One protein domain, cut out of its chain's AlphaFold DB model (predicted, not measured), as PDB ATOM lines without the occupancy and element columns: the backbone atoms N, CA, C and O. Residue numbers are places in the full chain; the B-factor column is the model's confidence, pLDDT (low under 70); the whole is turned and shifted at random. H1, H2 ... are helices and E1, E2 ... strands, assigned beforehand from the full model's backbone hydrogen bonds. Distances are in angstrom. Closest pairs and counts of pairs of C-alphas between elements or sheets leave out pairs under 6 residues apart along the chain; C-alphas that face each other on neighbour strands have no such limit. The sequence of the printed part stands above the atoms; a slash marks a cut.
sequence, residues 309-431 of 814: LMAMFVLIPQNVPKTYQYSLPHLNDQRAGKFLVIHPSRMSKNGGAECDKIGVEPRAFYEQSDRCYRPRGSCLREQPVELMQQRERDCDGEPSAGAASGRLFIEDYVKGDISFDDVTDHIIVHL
ATOM      1  N   LEU A 309     435.601 356.233 481.226       80.31
ATOM      2  CA  LEU A 309     434.411 356.896 481.794       80.31
ATOM      3  C   LEU A 309     434.555 357.193 483.302       80.31
ATOM      4  O   LEU A 309     434.068 358.221 483.764       80.31
ATOM      5  N   MET A 310     435.281 356.360 484.065       81.25
ATOM      6  CA  MET A 310     435.490 356.563 485.516       81.25
ATOM      7  C   MET A 310     436.316 357.818 485.831       81.25
ATOM      8  O   MET A 310     436.227 358.375 486.927       81.25
ATOM      9  N   ALA A 311     437.133 358.267 484.875       83.31
ATOM     10  CA  ALA A 311     437.946 359.472 485.002       83.31
ATOM     11  C   ALA A 311     437.194 360.755 484.597       83.31
ATOM     12  O   ALA A 311     437.741 361.850 484.740       83.31
ATOM     13  N   MET A 312     435.961 360.633 484.100       88.31
ATOM     14  CA  MET A 312     435.165 361.740 483.570       88.31
ATOM     15  C   MET A 312     434.071 362.180 484.547       88.31
ATOM     16  O   MET A 312     433.704 361.471 485.487       88.31
ATOM     17  N   PHE A 313     433.527 363.368 484.299       91.88
ATOM     18  CA  PHE A 313     432.268 363.814 484.880       91.88
ATOM     19  C   PHE A 313     431.120 363.585 483.903       91.88
ATOM     20  O   PHE A 313     431.268 363.808 482.703       91.88
ATOM     21  N   VAL A 314     429.970 363.180 484.433       92.50
ATOM     22  CA  VAL A 314     428.720 363.032 483.688       92.50
ATOM     23  C   VAL A 314     427.812 364.209 484.020       92.50
ATOM     24  O   VAL A 314     427.567 364.497 485.191       92.50
ATOM     25  N   LEU A 315     427.324 364.900 482.994       93.06
ATOM     26  CA  LEU A 315     426.433 366.050 483.106       93.06
ATOM     27  C   LEU A 315     425.021 365.647 482.668       93.06
ATOM     28  O   LEU A 315     424.796 365.326 481.498       93.06
ATOM     29  N   ILE A 316     424.073 365.702 483.607       91.50
ATOM     30  CA  ILE A 316     422.664 365.335 483.402       91.50
ATOM     31  C   ILE A 316     421.795 366.599 483.512       91.50
ATOM     32  O   ILE A 316     421.874 367.287 484.531       91.50
ATOM     33  N   PRO A 317     420.982 366.952 482.500       89.94
ATOM     34  CA  PRO A 317     420.139 368.148 482.551       89.94
ATOM     35  C   PRO A 317     419.034 368.012 483.616       89.94
ATOM     36  O   PRO A 317     418.387 366.974 483.698       89.94
ATOM     37  N   GLN A 318     418.787 369.061 484.413       85.25
ATOM     38  CA  GLN A 318     417.772 369.036 485.483       85.25
ATOM     39  C   GLN A 318     416.335 369.081 484.957       85.25
ATOM     40  O   GLN A 318     415.497 368.285 485.354       85.25
ATOM     41  N   ASN A 319     416.047 370.056 484.097       76.88
ATOM     42  CA  ASN A 319     414.763 370.265 483.435       76.88
ATOM     43  C   ASN A 319     415.046 371.049 482.156       76.88
ATOM     44  O   ASN A 319     415.731 372.068 482.216       76.88
ATOM     45  N   VAL A 320     414.544 370.588 481.011       77.56
ATOM     46  CA  VAL A 320     414.830 371.206 479.707       77.56
ATOM     47  C   VAL A 320     413.723 372.211 479.366       77.56
ATOM     48  O   VAL A 320     412.597 371.790 479.076       77.56
ATOM     49  N   PRO A 321     413.995 373.533 479.377       78.19
ATOM     50  CA  PRO A 321     412.995 374.537 479.019       78.19
ATOM     51  C   PRO A 321     412.591 374.425 477.545       78.19
ATOM     52  O   PRO A 321     413.428 374.123 476.695       78.19
ATOM     53  N   LYS A 322     411.329 374.749 477.216       74.56
ATOM     54  CA  LYS A 322     410.767 374.664 475.847       74.56
ATOM     55  C   LYS A 322     411.600 375.375 474.776       74.56
ATOM     56  O   LYS A 322     411.618 374.945 473.630       74.56
ATOM     57  N   THR A 323     412.293 376.449 475.142       74.88
ATOM     58  CA  THR A 323     413.191 377.199 474.253       74.88
ATOM     59  C   THR A 323     414.339 376.341 473.725       74.88
ATOM     60  O   THR A 323     414.676 376.441 472.550       74.88
ATOM     61  N   TYR A 324     414.888 375.456 474.559       71.88
ATOM     62  CA  TYR A 324     415.994 374.566 474.202       71.88
ATOM     63  C   TYR A 324     415.531 373.281 473.507       71.88
ATOM     64  O   TYR A 324     416.307 372.676 472.774       71.88
ATOM     65  N   GLN A 325     414.262 372.899 473.677       69.06
ATOM     66  CA  GLN A 325     413.686 371.683 473.091       69.06
ATOM     67  C   GLN A 325     413.713 371.687 471.555       69.06
ATOM     68  O   GLN A 325     413.866 370.633 470.946       69.06
ATOM     69  N   TYR A 326     413.571 372.855 470.919       65.81
ATOM     70  CA  TYR A 326     413.601 372.973 469.453       65.81
ATOM     71  C   TYR A 326     415.016 373.116 468.889       65.81
ATOM     72  O   TYR A 326     415.266 372.693 467.764       65.81
ATOM     73  N   SER A 327     415.935 373.719 469.648       67.06
ATOM     74  CA  SER A 327     417.315 373.950 469.210       67.06
ATOM     75  C   SER A 327     418.253 372.775 469.483       67.06
ATOM     76  O   SER A 327     419.330 372.743 468.909       67.06
ATOM     77  N   LEU A 328     417.882 371.869 470.396       71.31
ATOM     78  CA  LEU A 328     418.691 370.727 470.835       71.31
ATOM     79  C   LEU A 328     417.792 369.486 470.987       71.31
ATOM     80  O   LEU A 328     417.377 369.158 472.105       71.31
ATOM     81  N   PRO A 329     417.474 368.775 469.889       63.91
ATOM     82  CA  PRO A 329     416.544 367.643 469.907       63.91
ATOM     83  C   PRO A 329     416.965 366.533 470.884       63.91
ATOM     84  O   PRO A 329     416.120 365.915 471.525       63.91
ATOM     85  N   HIS A 330     418.273 366.334 471.072       65.69
ATOM     86  CA  HIS A 330     418.833 365.325 471.977       65.69
ATOM     87  C   HIS A 330     418.495 365.545 473.457       65.69
ATOM     88  O   HIS A 330     418.544 364.598 474.239       65.69
ATOM     89  N   LEU A 331     418.131 366.770 473.852       68.94
ATOM     90  CA  LEU A 331     417.660 367.056 475.206       68.94
ATOM     91  C   LEU A 331     416.197 366.622 475.425       68.94
ATOM     92  O   LEU A 331     415.798 366.442 476.574       68.94
ATOM     93  N   ASN A 332     415.412 366.417 474.358       61.12
ATOM     94  CA  ASN A 332     414.023 365.943 474.456       61.12
ATOM     95  C   ASN A 332     413.918 364.430 474.603       61.12
ATOM     96  O   ASN A 332     413.010 363.954 475.277       61.12
ATOM     97  N   ASP A 333     414.833 363.682 473.985       58.12
ATOM     98  CA  ASP A 333     414.759 362.220 473.971       58.12
ATOM     99  C   ASP A 333     415.040 361.595 475.348       58.12
ATOM    100  O   ASP A 333     414.812 360.400 475.516       58.12
ATOM    101  N   GLN A 334     415.559 362.371 476.320       61.72
ATOM    102  CA  GLN A 334     415.971 361.939 477.674       61.72
ATOM    103  C   GLN A 334     416.809 360.648 477.710       61.72
ATOM    104  O   GLN A 334     417.010 360.044 478.764       61.72
ATOM    105  N   ARG A 335     417.330 360.211 476.563       74.69
ATOM    106  CA  ARG A 335     418.054 358.959 476.446       74.69
ATOM    107  C   ARG A 335     419.377 359.136 477.169       74.69
ATOM    108  O   ARG A 335     420.198 359.953 476.759       74.69
ATOM    109  N   ALA A 336     419.595 358.332 478.204       81.19
ATOM    110  CA  ALA A 336     420.787 358.408 479.042       81.19
ATOM    111  C   ALA A 336     422.095 358.313 478.235       81.19
ATOM    112  O   ALA A 336     423.088 358.941 478.586       81.19
ATOM    113  N   GLY A 337     422.083 357.620 477.089       82.38
ATOM    114  CA  GLY A 337     423.212 357.587 476.152       82.38
ATOM    115  C   GLY A 337     423.680 358.961 475.648       82.38
ATOM    116  O   GLY A 337     424.864 359.112 475.361       82.38
ATOM    117  N   LYS A 338     422.796 359.969 475.601       84.88
ATOM    118  CA  LYS A 338     423.070 361.344 475.143       84.88
ATOM    119  C   LYS A 338     423.442 362.311 476.271       84.88
ATOM    120  O   LYS A 338     423.553 363.514 476.036       84.88
ATOM    121  N   PHE A 339     423.644 361.824 477.494       89.19
ATOM    122  CA  PHE A 339     424.194 362.661 478.558       89.19
ATOM    123  C   PHE A 339     425.650 363.015 478.272       89.19
ATOM    124  O   PHE A 339     426.388 362.250 477.646       89.19
ATOM    125  N   LEU A 340     426.048 364.202 478.720       90.81
ATOM    126  CA  LEU A 340     427.355 364.772 478.427       90.81
ATOM    127  C   LEU A 340     428.432 364.136 479.305       90.81
ATOM    128  O   LEU A 340     428.262 364.010 480.515       90.81
ATOM    129  N   VAL A 341     429.567 363.801 478.704       91.06
ATOM    130  CA  VAL A 341     430.754 363.282 479.381       91.06
ATOM    131  C   VAL A 341     431.890 364.275 479.194       91.06
ATOM    132  O   VAL A 341     432.319 364.561 478.079       91.06
ATOM    133  N   ILE A 342     432.370 364.822 480.305       90.56
ATOM    134  CA  ILE A 342     433.319 365.929 480.325       90.56
ATOM    135  C   ILE A 342     434.545 365.538 481.137       90.56
ATOM    136  O   ILE A 342     434.454 365.148 482.301       90.56
ATOM    137  N   HIS A 343     435.724 365.718 480.548       89.88
ATOM    138  CA  HIS A 343     436.970 365.555 481.283       89.88
ATOM    139  C   HIS A 343     437.125 366.660 482.349       89.88
ATOM    140  O   HIS A 343     436.914 367.836 482.031       89.88
ATOM    141  N   PRO A 344     437.579 366.347 483.580       89.19
ATOM    142  CA  PRO A 344     437.737 367.326 484.660       89.19
ATOM    143  C   PRO A 344     438.552 368.578 484.302       89.19
ATOM    144  O   PRO A 344     438.335 369.635 484.880       89.19
ATOM    145  N   SER A 345     439.476 368.496 483.337       89.31
ATOM    146  CA  SER A 345     440.265 369.650 482.861       89.31
ATOM    147  C   SER A 345     439.462 370.707 482.092       89.31
ATOM    148  O   SER A 345     439.972 371.806 481.861       89.31
ATOM    149  N   ARG A 346     438.240 370.389 481.652       89.88
ATOM    150  CA  ARG A 346     437.327 371.334 480.991       89.88
ATOM    151  C   ARG A 346     436.375 372.019 481.969       89.88
ATOM    152  O   ARG A 346     435.705 372.970 481.587       89.88
ATOM    153  N   MET A 347     436.340 371.563 483.219       90.75
ATOM    154  CA  MET A 347     435.597 372.218 484.288       90.75
ATOM    155  C   MET A 347     436.471 373.246 484.997       90.75
ATOM    156  O   MET A 347     437.676 373.041 485.153       90.75
ATOM    157  N   SER A 348     435.857 374.345 485.430       90.94
ATOM    158  CA  SER A 348     436.546 375.383 486.185       90.94
ATOM    159  C   SER A 348     436.881 374.894 487.593       90.94
ATOM    160  O   SER A 348     436.041 374.333 488.302       90.94
ATOM    161  N   LYS A 349     438.124 375.112 488.010       82.25
ATOM    162  CA  LYS A 349     438.600 374.881 489.374       82.25
ATOM    163  C   LYS A 349     438.351 376.124 490.238       82.25
ATOM    164  O   LYS A 349     438.153 377.225 489.737       82.25
ATOM    165  N   ASN A 350     438.424 375.953 491.560       73.44
ATOM    166  CA  ASN A 350     438.418 377.056 492.534       73.44
ATOM    167  C   ASN A 350     437.167 377.958 492.491       73.44
ATOM    168  O   ASN A 350     437.291 379.176 492.583       73.44
ATOM    169  N   GLY A 351     435.970 377.372 492.366       73.56
ATOM    170  CA  GLY A 351     434.713 378.134 492.403       73.56
ATOM    171  C   GLY A 351     434.513 379.030 491.179       73.56
ATOM    172  O   GLY A 351     434.185 380.200 491.321       73.56
ATOM    173  N   GLY A 352     434.800 378.514 489.979       83.00
ATOM    174  CA  GLY A 352     434.436 379.190 488.733       83.00
ATOM    175  C   GLY A 352     435.323 380.368 488.321       83.00
ATOM    176  O   GLY A 352     434.905 381.176 487.498       83.00
ATOM    177  N   ALA A 353     436.536 380.491 488.870       87.12
ATOM    178  CA  ALA A 353     437.448 381.611 488.599       87.12
ATOM    179  C   ALA A 353     438.167 381.536 487.233       87.12
ATOM    180  O   ALA A 353     438.888 382.463 486.862       87.12
ATOM    181  N   GLU A 354     437.999 380.448 486.481       91.38
ATOM    182  CA  GLU A 354     438.666 380.243 485.191       91.38
ATOM    183  C   GLU A 354     437.726 380.558 484.022       91.38
ATOM    184  O   GLU A 354     436.631 380.009 483.922       91.38
ATOM    185  N   CYS A 355     438.189 381.417 483.113       91.94
ATOM    186  CA  CYS A 355     437.500 381.734 481.864       91.94
ATOM    187  C   CYS A 355     437.489 380.563 480.877       91.94
ATOM    188  O   CYS A 355     438.420 379.758 480.856       91.94
ATOM    189  N   ASP A 356     436.480 380.542 480.001       92.94
ATOM    190  CA  ASP A 356     436.323 379.558 478.921       92.94
ATOM    191  C   ASP A 356     436.362 378.101 479.451       92.94
ATOM    192  O   ASP A 356     436.980 377.203 478.876       92.94
ATOM    193  N   LYS A 357     435.732 377.881 480.616       93.75
ATOM    194  CA  LYS A 357     435.586 376.581 481.288       93.75
ATOM    195  C   LYS A 357     434.145 376.353 481.730       93.75
ATOM    196  O   LYS A 357     433.418 377.292 482.053       93.75
ATOM    197  N   ILE A 358     433.741 375.088 481.806       93.88
ATOM    198  CA  ILE A 358     432.412 374.701 482.286       93.88
ATOM    199  C   ILE A 358     432.317 374.998 483.782       93.88
ATOM    200  O   ILE A 358     433.158 374.553 484.566       93.88
ATOM    201  N   GLY A 359     431.279 375.734 484.177       92.56
ATOM    202  CA  GLY A 359     431.139 376.236 485.545       92.56
ATOM    203  C   GLY A 359     431.877 377.553 485.791       92.56
ATOM    204  O   GLY A 359     432.165 377.862 486.942       92.56
ATOM    205  N   VAL A 360     432.197 378.314 484.735       92.50
ATOM    206  CA  VAL A 360     432.660 379.701 484.866       92.50
ATOM    207  C   VAL A 360     431.654 380.511 485.682       92.50
ATOM    208  O   VAL A 360     430.446 380.484 485.433       92.50
ATOM    209  N   GLU A 361     432.164 381.224 486.678       89.75
ATOM    210  CA  GLU A 361     431.367 382.060 487.559       89.75
ATOM    211  C   GLU A 361     431.500 383.542 487.198       89.75
ATOM    212  O   GLU A 361     432.471 383.968 486.558       89.75
ATOM    213  N   PRO A 362     430.545 384.371 487.645       87.81
ATOM    214  CA  PRO A 362     430.520 385.786 487.305       87.81
ATOM    215  C   PRO A 362     431.796 386.546 487.727       87.81
ATOM    216  O   PRO A 362     432.173 387.539 487.104       87.81
ATOM    217  N   ARG A 363     432.513 386.046 488.745       86.50
ATOM    218  CA  ARG A 363     433.814 386.574 489.173       86.50
ATOM    219  C   ARG A 363     434.872 386.507 488.068       86.50
ATOM    220  O   ARG A 363     435.525 387.515 487.822       86.50
ATOM    221  N   ALA A 364     435.016 385.376 487.377       89.75
ATOM    222  CA  ALA A 364     435.980 385.238 486.280       89.75
ATOM    223  C   ALA A 364     435.671 386.206 485.131       89.75
ATOM    224  O   ALA A 364     436.564 386.835 484.563       89.75
ATOM    225  N   PHE A 365     434.380 386.370 484.832       91.00
ATOM    226  CA  PHE A 365     433.899 387.296 483.812       91.00
ATOM    227  C   PHE A 365     434.149 388.768 484.169       91.00
ATOM    228  O   PHE A 365     434.434 389.581 483.290       91.00
ATOM    229  N   TYR A 366     434.067 389.129 485.447       87.62
ATOM    230  CA  TYR A 366     434.400 390.474 485.904       87.62
ATOM    231  C   TYR A 366     435.918 390.700 485.968       87.62
ATOM    232  O   TYR A 366     436.399 391.740 485.526       87.62
ATOM    233  N   GLU A 367     436.692 389.736 486.472       86.81
ATOM    234  CA  GLU A 367     438.134 389.872 486.736       86.81
ATOM    235  C   GLU A 367     439.038 389.616 485.511       86.81
ATOM    236  O   GLU A 367     440.252 389.786 485.616       86.81
ATOM    237  N   GLN A 368     438.492 389.255 484.341       88.00
ATOM    238  CA  GLN A 368     439.293 389.078 483.114       88.00
ATOM    239  C   GLN A 368     440.169 390.299 482.796       88.00
ATOM    240  O   GLN A 368     439.729 391.452 482.816       88.00
ATOM    241  N   SER A 369     441.417 390.012 482.422       87.88
ATOM    242  CA  SER A 369     442.369 391.007 481.938       87.88
ATOM    243  C   SER A 369     441.934 391.588 480.600       87.88
ATOM    244  O   SER A 369     441.404 390.876 479.739       87.88
ATOM    245  N   ASP A 370     442.178 392.885 480.422       88.00
ATOM    246  CA  ASP A 370     441.863 393.616 479.189       88.00
ATOM    247  C   ASP A 370     440.398 393.446 478.743       88.00
ATOM    248  O   ASP A 370     440.084 393.460 477.552       88.00
ATOM    249  N   ARG A 371     439.480 393.256 479.702       90.00
ATOM    250  CA  ARG A 371     438.074 392.920 479.449       90.00
ATOM    251  C   ARG A 371     437.396 393.870 478.475       90.00
ATOM    252  O   ARG A 371     436.659 393.388 477.627       90.00
ATOM    253  N   CYS A 372     437.682 395.169 478.508       89.81
ATOM    254  CA  CYS A 372     437.072 396.133 477.583       89.81
ATOM    255  C   CYS A 372     437.637 396.115 476.156       89.81
ATOM    256  O   CYS A 372     437.022 396.686 475.257       89.81
ATOM    257  N   TYR A 373     438.768 395.445 475.940       87.69
ATOM    258  CA  TYR A 373     439.415 395.305 474.634       87.69
ATOM    259  C   TYR A 373     439.201 393.920 474.009       87.69
ATOM    260  O   TYR A 373     439.571 393.691 472.858       87.69
ATOM    261  N   ARG A 374     438.592 392.993 474.752       89.06
ATOM    262  CA  ARG A 374     438.195 391.674 474.253       89.06
ATOM    263  C   ARG A 374     436.861 391.747 473.504       89.06
ATOM    264  O   ARG A 374     436.035 392.602 473.821       89.06
ATOM    265  N   PRO A 375     436.617 390.836 472.546       89.75
ATOM    266  CA  PRO A 375     435.324 390.748 471.880       89.75
ATOM    267  C   PRO A 375     434.215 390.357 472.861       89.75
ATOM    268  O   PRO A 375     434.458 389.699 473.880       89.75
ATOM    269  N   ARG A 376     432.978 390.727 472.521       90.00
ATOM    270  CA  ARG A 376     431.776 390.289 473.238       90.00
ATOM    271  C   ARG A 376     431.741 388.762 473.371       90.00
ATOM    272  O   ARG A 376     432.057 388.043 472.428       90.00
ATOM    273  N   GLY A 377     431.334 388.270 474.537       89.25
ATOM    274  CA  GLY A 377     431.253 386.845 474.860       89.25
ATOM    275  C   GLY A 377     432.579 386.224 475.305       89.25
ATOM    276  O   GLY A 377     432.616 385.034 475.616       89.25
ATOM    277  N   SER A 378     433.676 386.992 475.376       92.56
ATOM    278  CA  SER A 378     434.936 386.474 475.921       92.56
ATOM    279  C   SER A 378     434.760 386.005 477.365       92.56
ATOM    280  O   SER A 378     434.051 386.660 478.130       92.56
ATOM    281  N   CYS A 379     435.478 384.940 477.746       93.62
ATOM    282  CA  CYS A 379     435.402 384.250 479.042       93.62
ATOM    283  C   CYS A 379     434.238 383.251 479.179       93.62
ATOM    284  O   CYS A 379     434.245 382.457 480.117       93.62
ATOM    285  N   LEU A 380     433.271 383.253 478.255       94.06
ATOM    286  CA  LEU A 380     432.052 382.439 478.333       94.06
ATOM    287  C   LEU A 380     431.989 381.327 477.274       94.06
ATOM    288  O   LEU A 380     430.901 380.854 476.961       94.06
ATOM    289  N   ARG A 381     433.128 380.914 476.700       92.56
ATOM    290  CA  ARG A 381     433.182 379.825 475.706       92.56
ATOM    291  C   ARG A 381     433.349 378.452 476.354       92.56
ATOM    292  O   ARG A 381     433.575 378.346 477.558       92.56
ATOM    293  N   GLU A 382     433.248 377.404 475.542       91.62
ATOM    294  CA  GLU A 382     433.364 375.992 475.934       91.62
ATOM    295  C   GLU A 382     432.294 375.539 476.938       91.62
ATOM    296  O   GLU A 382     432.556 374.734 477.833       91.62
ATOM    297  N   GLN A 383     431.074 376.055 476.797       93.81
ATOM    298  CA  GLN A 383     429.964 375.734 477.698       93.81
ATOM    299  C   GLN A 383     429.168 374.506 477.224       93.81
ATOM    300  O   GLN A 383     429.179 374.209 476.029       93.81
ATOM    301  N   PRO A 384     428.444 373.789 478.109       92.12
ATOM    302  CA  PRO A 384     427.762 372.537 477.757       92.12
ATOM    303  C   PRO A 384     426.892 372.613 476.493       92.12
ATOM    304  O   PRO A 384     427.025 371.772 475.607       92.12
ATOM    305  N   VAL A 385     426.054 373.647 476.372       89.31
ATOM    306  CA  VAL A 385     425.189 373.864 475.201       89.31
ATOM    307  C   VAL A 385     426.006 374.120 473.937       89.31
ATOM    308  O   VAL A 385     425.705 373.551 472.892       89.31
ATOM    309  N   GLU A 386     427.060 374.932 474.028       88.88
ATOM    310  CA  GLU A 386     427.942 375.226 472.894       88.88
ATOM    311  C   GLU A 386     428.642 373.953 472.395       88.88
ATOM    312  O   GLU A 386     428.708 373.719 471.190       88.88
ATOM    313  N   LEU A 387     429.100 373.090 473.311       88.44
ATOM    314  CA  LEU A 387     429.734 371.814 472.970       88.44
ATOM    315  C   LEU A 387     428.766 370.855 472.274       88.44
ATOM    316  O   LEU A 387     429.147 370.209 471.298       88.44
ATOM    317  N   MET A 388     427.514 370.784 472.736       84.94
ATOM    318  CA  MET A 388     426.471 369.994 472.073       84.94
ATOM    319  C   MET A 388     426.210 370.500 470.650       84.94
ATOM    320  O   MET A 388     426.244 369.718 469.705       84.94
ATOM    321  N   GLN A 389     426.038 371.814 470.480       83.69
ATOM    322  CA  GLN A 389     425.803 372.436 469.170       83.69
ATOM    323  C   GLN A 389     427.004 372.314 468.227       83.69
ATOM    324  O   GLN A 389     426.851 372.277 467.006       83.69
ATOM    325  N   GLN A 390     428.224 372.312 468.762       81.94
ATOM    326  CA  GLN A 390     429.424 372.062 467.972       81.94
ATOM    327  C   GLN A 390     429.442 370.615 467.469       81.94
ATOM    328  O   GLN A 390     429.613 370.397 466.275       81.94
ATOM    329  N   ARG A 391     429.162 369.644 468.346       77.25
ATOM    330  CA  ARG A 391     429.083 368.224 467.977       77.25
ATOM    331  C   ARG A 391     428.029 367.955 466.903       77.25
ATOM    332  O   ARG A 391     428.310 367.180 466.001       77.25
ATOM    333  N   GLU A 392     426.868 368.606 466.972       72.31
ATOM    334  CA  GLU A 392     425.819 368.500 465.943       72.31
ATOM    335  C   GLU A 392     426.275 369.031 464.576       72.31
ATOM    336  O   GLU A 392     425.931 368.463 463.544       72.31
ATOM    337  N   ARG A 393     427.073 370.107 464.557       71.31
ATOM    338  CA  ARG A 393     427.627 370.668 463.315       71.31
ATOM    339  C   ARG A 393     428.747 369.814 462.724       71.31
ATOM    340  O   ARG A 393     428.913 369.807 461.512       71.31
ATOM    341  N   ASP A 394     429.477 369.089 463.566       67.56
ATOM    342  CA  ASP A 394     430.601 368.240 463.162       67.56
ATOM    343  C   ASP A 394     430.153 366.838 462.665       67.56
ATOM    344  O   ASP A 394     430.992 366.013 462.304       67.56
ATOM    345  N   CYS A 395     428.843 366.552 462.622       54.44
ATOM    346  CA  CYS A 395     428.250 365.240 462.310       54.44
ATOM    347  C   CYS A 395     428.373 364.736 460.850       54.44
ATOM    348  O   CYS A 395     427.730 363.742 460.513       54.44
ATOM    349  N   ASP A 396     429.236 365.309 460.006       47.97
ATOM    350  CA  ASP A 396     429.536 364.753 458.670       47.97
ATOM    351  C   ASP A 396     430.590 363.619 458.691       47.97
ATOM    352  O   ASP A 396     430.994 363.115 457.640       47.97
ATOM    353  N   GLY A 397     431.036 363.156 459.867       44.84
ATOM    354  CA  GLY A 397     431.931 362.000 459.977       44.84
ATOM    355  C   GLY A 397     431.804 361.243 461.297       44.84
ATOM    356  O   GLY A 397     431.722 361.846 462.368       44.84
ATOM    357  N   GLU A 398     431.825 359.906 461.238       44.00
ATOM    358  CA  GLU A 398     432.067 359.098 462.435       44.00
ATOM    359  C   GLU A 398     433.380 359.546 463.102       44.00
ATOM    360  O   GLU A 398     434.373 359.787 462.405       44.00
ATOM    361  N   PRO A 399     433.431 359.661 464.441       47.03
ATOM    362  CA  PRO A 399     434.665 359.999 465.130       47.03
ATOM    363  C   PRO A 399     435.698 358.895 464.883       47.03
ATOM    364  O   PRO A 399     435.597 357.801 465.436       47.03
ATOM    365  N   SER A 400     436.709 359.195 464.063       39.94
ATOM    366  CA  SER A 400     437.834 358.301 463.796       39.94
ATOM    367  C   SER A 400     438.394 357.751 465.108       39.94
ATOM    368  O   SER A 400     438.793 358.515 465.996       39.94
ATOM    369  N   ALA A 401     438.417 356.422 465.229       35.09
ATOM    370  CA  ALA A 401     438.961 355.703 466.372       35.09
ATOM    371  C   ALA A 401     440.421 356.134 466.615       35.09
ATOM    372  O   ALA A 401     441.336 355.700 465.923       35.09
ATOM    373  N   GLY A 402     440.623 357.051 467.564       39.25
ATOM    374  CA  GLY A 402     441.934 357.625 467.883       39.25
ATOM    375  C   GLY A 402     441.913 359.106 468.268       39.25
ATOM    376  O   GLY A 402     442.838 359.567 468.932       39.25
ATOM    377  N   ALA A 403     440.860 359.860 467.934       38.97
ATOM    378  CA  ALA A 403     440.743 361.256 468.352       38.97
ATOM    379  C   ALA A 403     440.006 361.370 469.699       38.97
ATOM    380  O   ALA A 403     438.781 361.465 469.750       38.97
ATOM    381  N   ALA A 404     440.751 361.438 470.807       45.41
ATOM    382  CA  ALA A 404     440.209 361.753 472.141       45.41
ATOM    383  C   ALA A 404     439.421 363.089 472.198       45.41
ATOM    384  O   ALA A 404     438.736 363.360 473.177       45.41
ATOM    385  N   SER A 405     439.498 363.913 471.146       49.78
ATOM    386  CA  SER A 405     438.859 365.226 471.036       49.78
ATOM    387  C   SER A 405     437.406 365.207 470.523       49.78
ATOM    388  O   SER A 405     436.806 366.274 470.435       49.78
ATOM    389  N   GLY A 406     436.849 364.042 470.159       63.16
ATOM    390  CA  GLY A 406     435.514 363.931 469.545       63.16
ATOM    391  C   GLY A 406     434.446 363.194 470.362       63.16
ATOM    392  O   GLY A 406     433.299 363.154 469.932       63.16
ATOM    393  N   ARG A 407     434.790 362.585 471.504       78.38
ATOM    394  CA  ARG A 407     433.816 361.877 472.356       78.38
ATOM    395  C   ARG A 407     433.163 362.873 473.312       78.38
ATOM    396  O   ARG A 407     433.875 363.583 474.020       78.38
ATOM    397  N   LEU A 408     431.834 362.939 473.309       85.38
ATOM    398  CA  LEU A 408     431.068 363.904 474.100       85.38
ATOM    399  C   LEU A 408     429.904 363.258 474.859       85.38
ATOM    400  O   LEU A 408     429.528 363.761 475.914       85.38
ATOM    401  N   PHE A 409     429.346 362.158 474.357       87.94
ATOM    402  CA  PHE A 409     428.183 361.495 474.944       87.94
ATOM    403  C   PHE A 409     428.546 360.157 475.585       87.94
ATOM    404  O   PHE A 409     429.532 359.536 475.197       87.94
ATOM    405  N   ILE A 410     427.743 359.671 476.537       86.94
ATOM    406  CA  ILE A 410     427.972 358.368 477.195       86.94
ATOM    407  C   ILE A 410     428.090 357.230 476.167       86.94
ATOM    408  O   ILE A 410     428.989 356.397 476.273       86.94
ATOM    409  N   GLU A 411     427.253 357.227 475.129       85.25
ATOM    410  CA  GLU A 411     427.276 356.234 474.038       85.25
ATOM    411  C   GLU A 411     428.570 356.227 473.186       85.25
ATOM    412  O   GLU A 411     428.834 355.268 472.449       85.25
ATOM    413  N   ASP A 412     429.397 357.277 473.289       82.31
ATOM    414  CA  ASP A 412     430.734 357.317 472.681       82.31
ATOM    415  C   ASP A 412     431.758 356.500 473.499       82.31
ATOM    416  O   ASP A 412     432.811 356.128 472.973       82.31
ATOM    417  N   TYR A 413     431.470 356.230 474.780       79.81
ATOM    418  CA  TYR A 413     432.345 355.507 475.714       79.81
ATOM    419  C   TYR A 413     431.888 354.070 475.974       79.81
ATOM    420  O   TYR A 413     432.732 353.191 476.127       79.81
ATOM    421  N   VAL A 414     430.577 353.822 476.013       79.00
ATOM    422  CA  VAL A 414     430.000 352.496 476.279       79.00
ATOM    423  C   VAL A 414     429.058 352.075 475.153       79.00
ATOM    424  O   VAL A 414     428.312 352.888 474.609       79.00
ATOM    425  N   LYS A 415     429.094 350.790 474.789       77.19
ATOM    426  CA  LYS A 415     428.224 350.200 473.764       77.19
ATOM    427  C   LYS A 415     427.170 349.319 474.427       77.19
ATOM    428  O   LYS A 415     427.507 348.406 475.172       77.19
ATOM    429  N   GLY A 416     425.900 349.589 474.143       74.88
ATOM    430  CA  GLY A 416     424.768 348.864 474.710       74.88
ATOM    431  C   GLY A 416     423.510 349.722 474.738       74.88
ATOM    432  O   GLY A 416     423.519 350.857 474.260       74.88
ATOM    433  N   ASP A 417     422.436 349.177 475.302       81.69
ATOM    434  CA  ASP A 417     421.248 349.973 475.621       81.69
ATOM    435  C   ASP A 417     421.456 350.659 476.976       81.69
ATOM    436  O   ASP A 417     421.768 350.004 477.973       81.69
ATOM    437  N   ILE A 418     421.373 351.989 476.991       86.50
ATOM    438  CA  ILE A 418     421.813 352.830 478.108       86.50
ATOM    439  C   ILE A 418     420.586 353.477 478.736       86.50
ATOM    440  O   ILE A 418     419.873 354.246 478.089       86.50
ATOM    441  N   SER A 419     420.387 353.214 480.022       87.44
ATOM    442  CA  SER A 419     419.329 353.811 480.837       87.44
ATOM    443  C   SER A 419     419.906 354.463 482.092       87.44
ATOM    444  O   SER A 419     421.045 354.195 482.479       87.44
ATOM    445  N   PHE A 420     419.138 355.363 482.698       85.62
ATOM    446  CA  PHE A 420     419.499 356.054 483.930       85.62
ATOM    447  C   PHE A 420     418.400 355.826 484.966       85.62
ATOM    448  O   PHE A 420     417.226 356.037 484.666       85.62
ATOM    449  N   ASP A 421     418.796 355.364 486.147       84.31
ATOM    450  CA  ASP A 421     417.941 355.210 487.320       84.31
ATOM    451  C   ASP A 421     418.160 356.415 488.240       84.31
ATOM    452  O   ASP A 421     419.226 356.571 488.841       84.31
ATOM    453  N   ASP A 422     417.144 357.272 488.314       77.19
ATOM    454  CA  ASP A 422     417.122 358.517 489.078       77.19
ATOM    455  C   ASP A 422     416.999 358.296 490.591       77.19
ATOM    456  O   ASP A 422     417.420 359.146 491.372       77.19
ATOM    457  N   VAL A 423     416.460 357.153 491.027       78.06
ATOM    458  CA  VAL A 423     416.305 356.822 492.451       78.06
ATOM    459  C   VAL A 423     417.635 356.388 493.048       78.06
ATOM    460  O   VAL A 423     417.954 356.724 494.190       78.06
ATOM    461  N   THR A 424     418.396 355.596 492.295       74.56
ATOM    462  CA  THR A 424     419.659 355.031 492.773       74.56
ATOM    463  C   THR A 424     420.891 355.774 492.258       74.56
ATOM    464  O   THR A 424     421.995 355.424 492.675       74.56
ATOM    465  N   ASP A 425     420.721 356.781 491.394       83.31
ATOM    466  CA  ASP A 425     421.796 357.495 490.692       83.31
ATOM    467  C   ASP A 425     422.743 356.520 489.950       83.31
ATOM    468  O   ASP A 425     423.971 356.603 490.052       83.31
ATOM    469  N   HIS A 426     422.186 355.559 489.203       83.69
ATOM    470  CA  HIS A 426     422.975 354.615 488.396       83.69
ATOM    471  C   HIS A 426     422.751 354.812 486.902       83.69
ATOM    472  O   HIS A 426     421.618 354.909 486.433       83.69
ATOM    473  N   ILE A 427     423.837 354.764 486.129       84.75
ATOM    474  CA  ILE A 427     423.739 354.476 484.694       84.75
ATOM    475  C   ILE A 427     423.788 352.961 484.529       84.75
ATOM    476  O   ILE A 427     424.712 352.303 485.012       84.75
ATOM    477  N   ILE A 428     422.791 352.423 483.838       83.56
ATOM    478  CA  ILE A 428     422.634 350.998 483.582       83.56
ATOM    479  C   ILE A 428     422.886 350.768 482.096       83.56
ATOM    480  O   ILE A 428     422.133 351.256 481.248       83.56
ATOM    481  N   VAL A 429     423.930 350.005 481.783       81.19
ATOM    482  CA  VAL A 429     424.260 349.607 480.412       81.19
ATOM    483  C   VAL A 429     423.910 348.140 480.235       81.19
ATOM    484  O   VAL A 429     424.508 347.259 480.849       81.19
ATOM    485  N   HIS A 430     422.925 347.867 479.392       74.75
ATOM    486  CA  HIS A 430     422.598 346.517 478.967       74.75
ATOM    487  C   HIS A 430     423.534 346.126 477.826       74.75
ATOM    488  O   HIS A 430     423.431 346.657 476.714       74.75
ATOM    489  N   LEU A 431     424.445 345.196 478.102       68.62
ATOM    490  CA  LEU A 431     425.382 344.700 477.105       68.62
ATOM    491  C   LEU A 431     424.607 343.840 476.102       68.62
ATOM    492  O   LEU A 431     423.980 342.842 476.467       68.62
TER     493      LEU A 431
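This is residues 309 to 431 of the 814 residues of the protein "HAP2-GCS1 domain-containing protein" of Aphis craccivora (UniProt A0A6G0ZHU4). With little regular structure, long loops join a short two-strand ribbon, E1 and E2, near the middle to H2 toward one end of the longest axis and the hairpin E3 and E4 toward the other. Residues 400 to 405 stick out. The 123 printed residues run E1 H1 E2 H2 H3 E3 E4, three named helices and four named strands in two antiparallel sheets, class mixed, with only 40 residues in named elements. The whole is only just compact, close to loose, with radius of gyration of the C-alphas 16.3 A and spans 52 by 36 by 32 A.

E1, residues 313 to 317, is antiparallel to E2, residues 340 to 342, at 149 degrees, with N 313 and O 342 2.8 A apart. H1, residues 322 to 327, H2, residues 362 to 367, and H3, residues 384 to 393, touch no helix. Every O i to N i+4 pair is within hydrogen-bond range in H2 and H3; H1 has 0 of 2, and 2 of 3 O i to N i+3. E3, residues 417 to 421, and E4, residues 426 to 430, form an antiparallel hairpin at 157 degrees, N 419 and O 428 2.9 A apart.

E1, 13.1 A, begins at C-alpha 313 (432.268, 363.814, 484.880); H3 is 14.6 A; E4, 12.4 A, ends at C-alpha 430 (422.598, 346.517, 478.967).

The printed part has no cut. The links H1 to E2, E2 to H2, H2 to H3 and H3 to E3 are long. pLDDT is under 70 in 23 residues, among them 394 to 406.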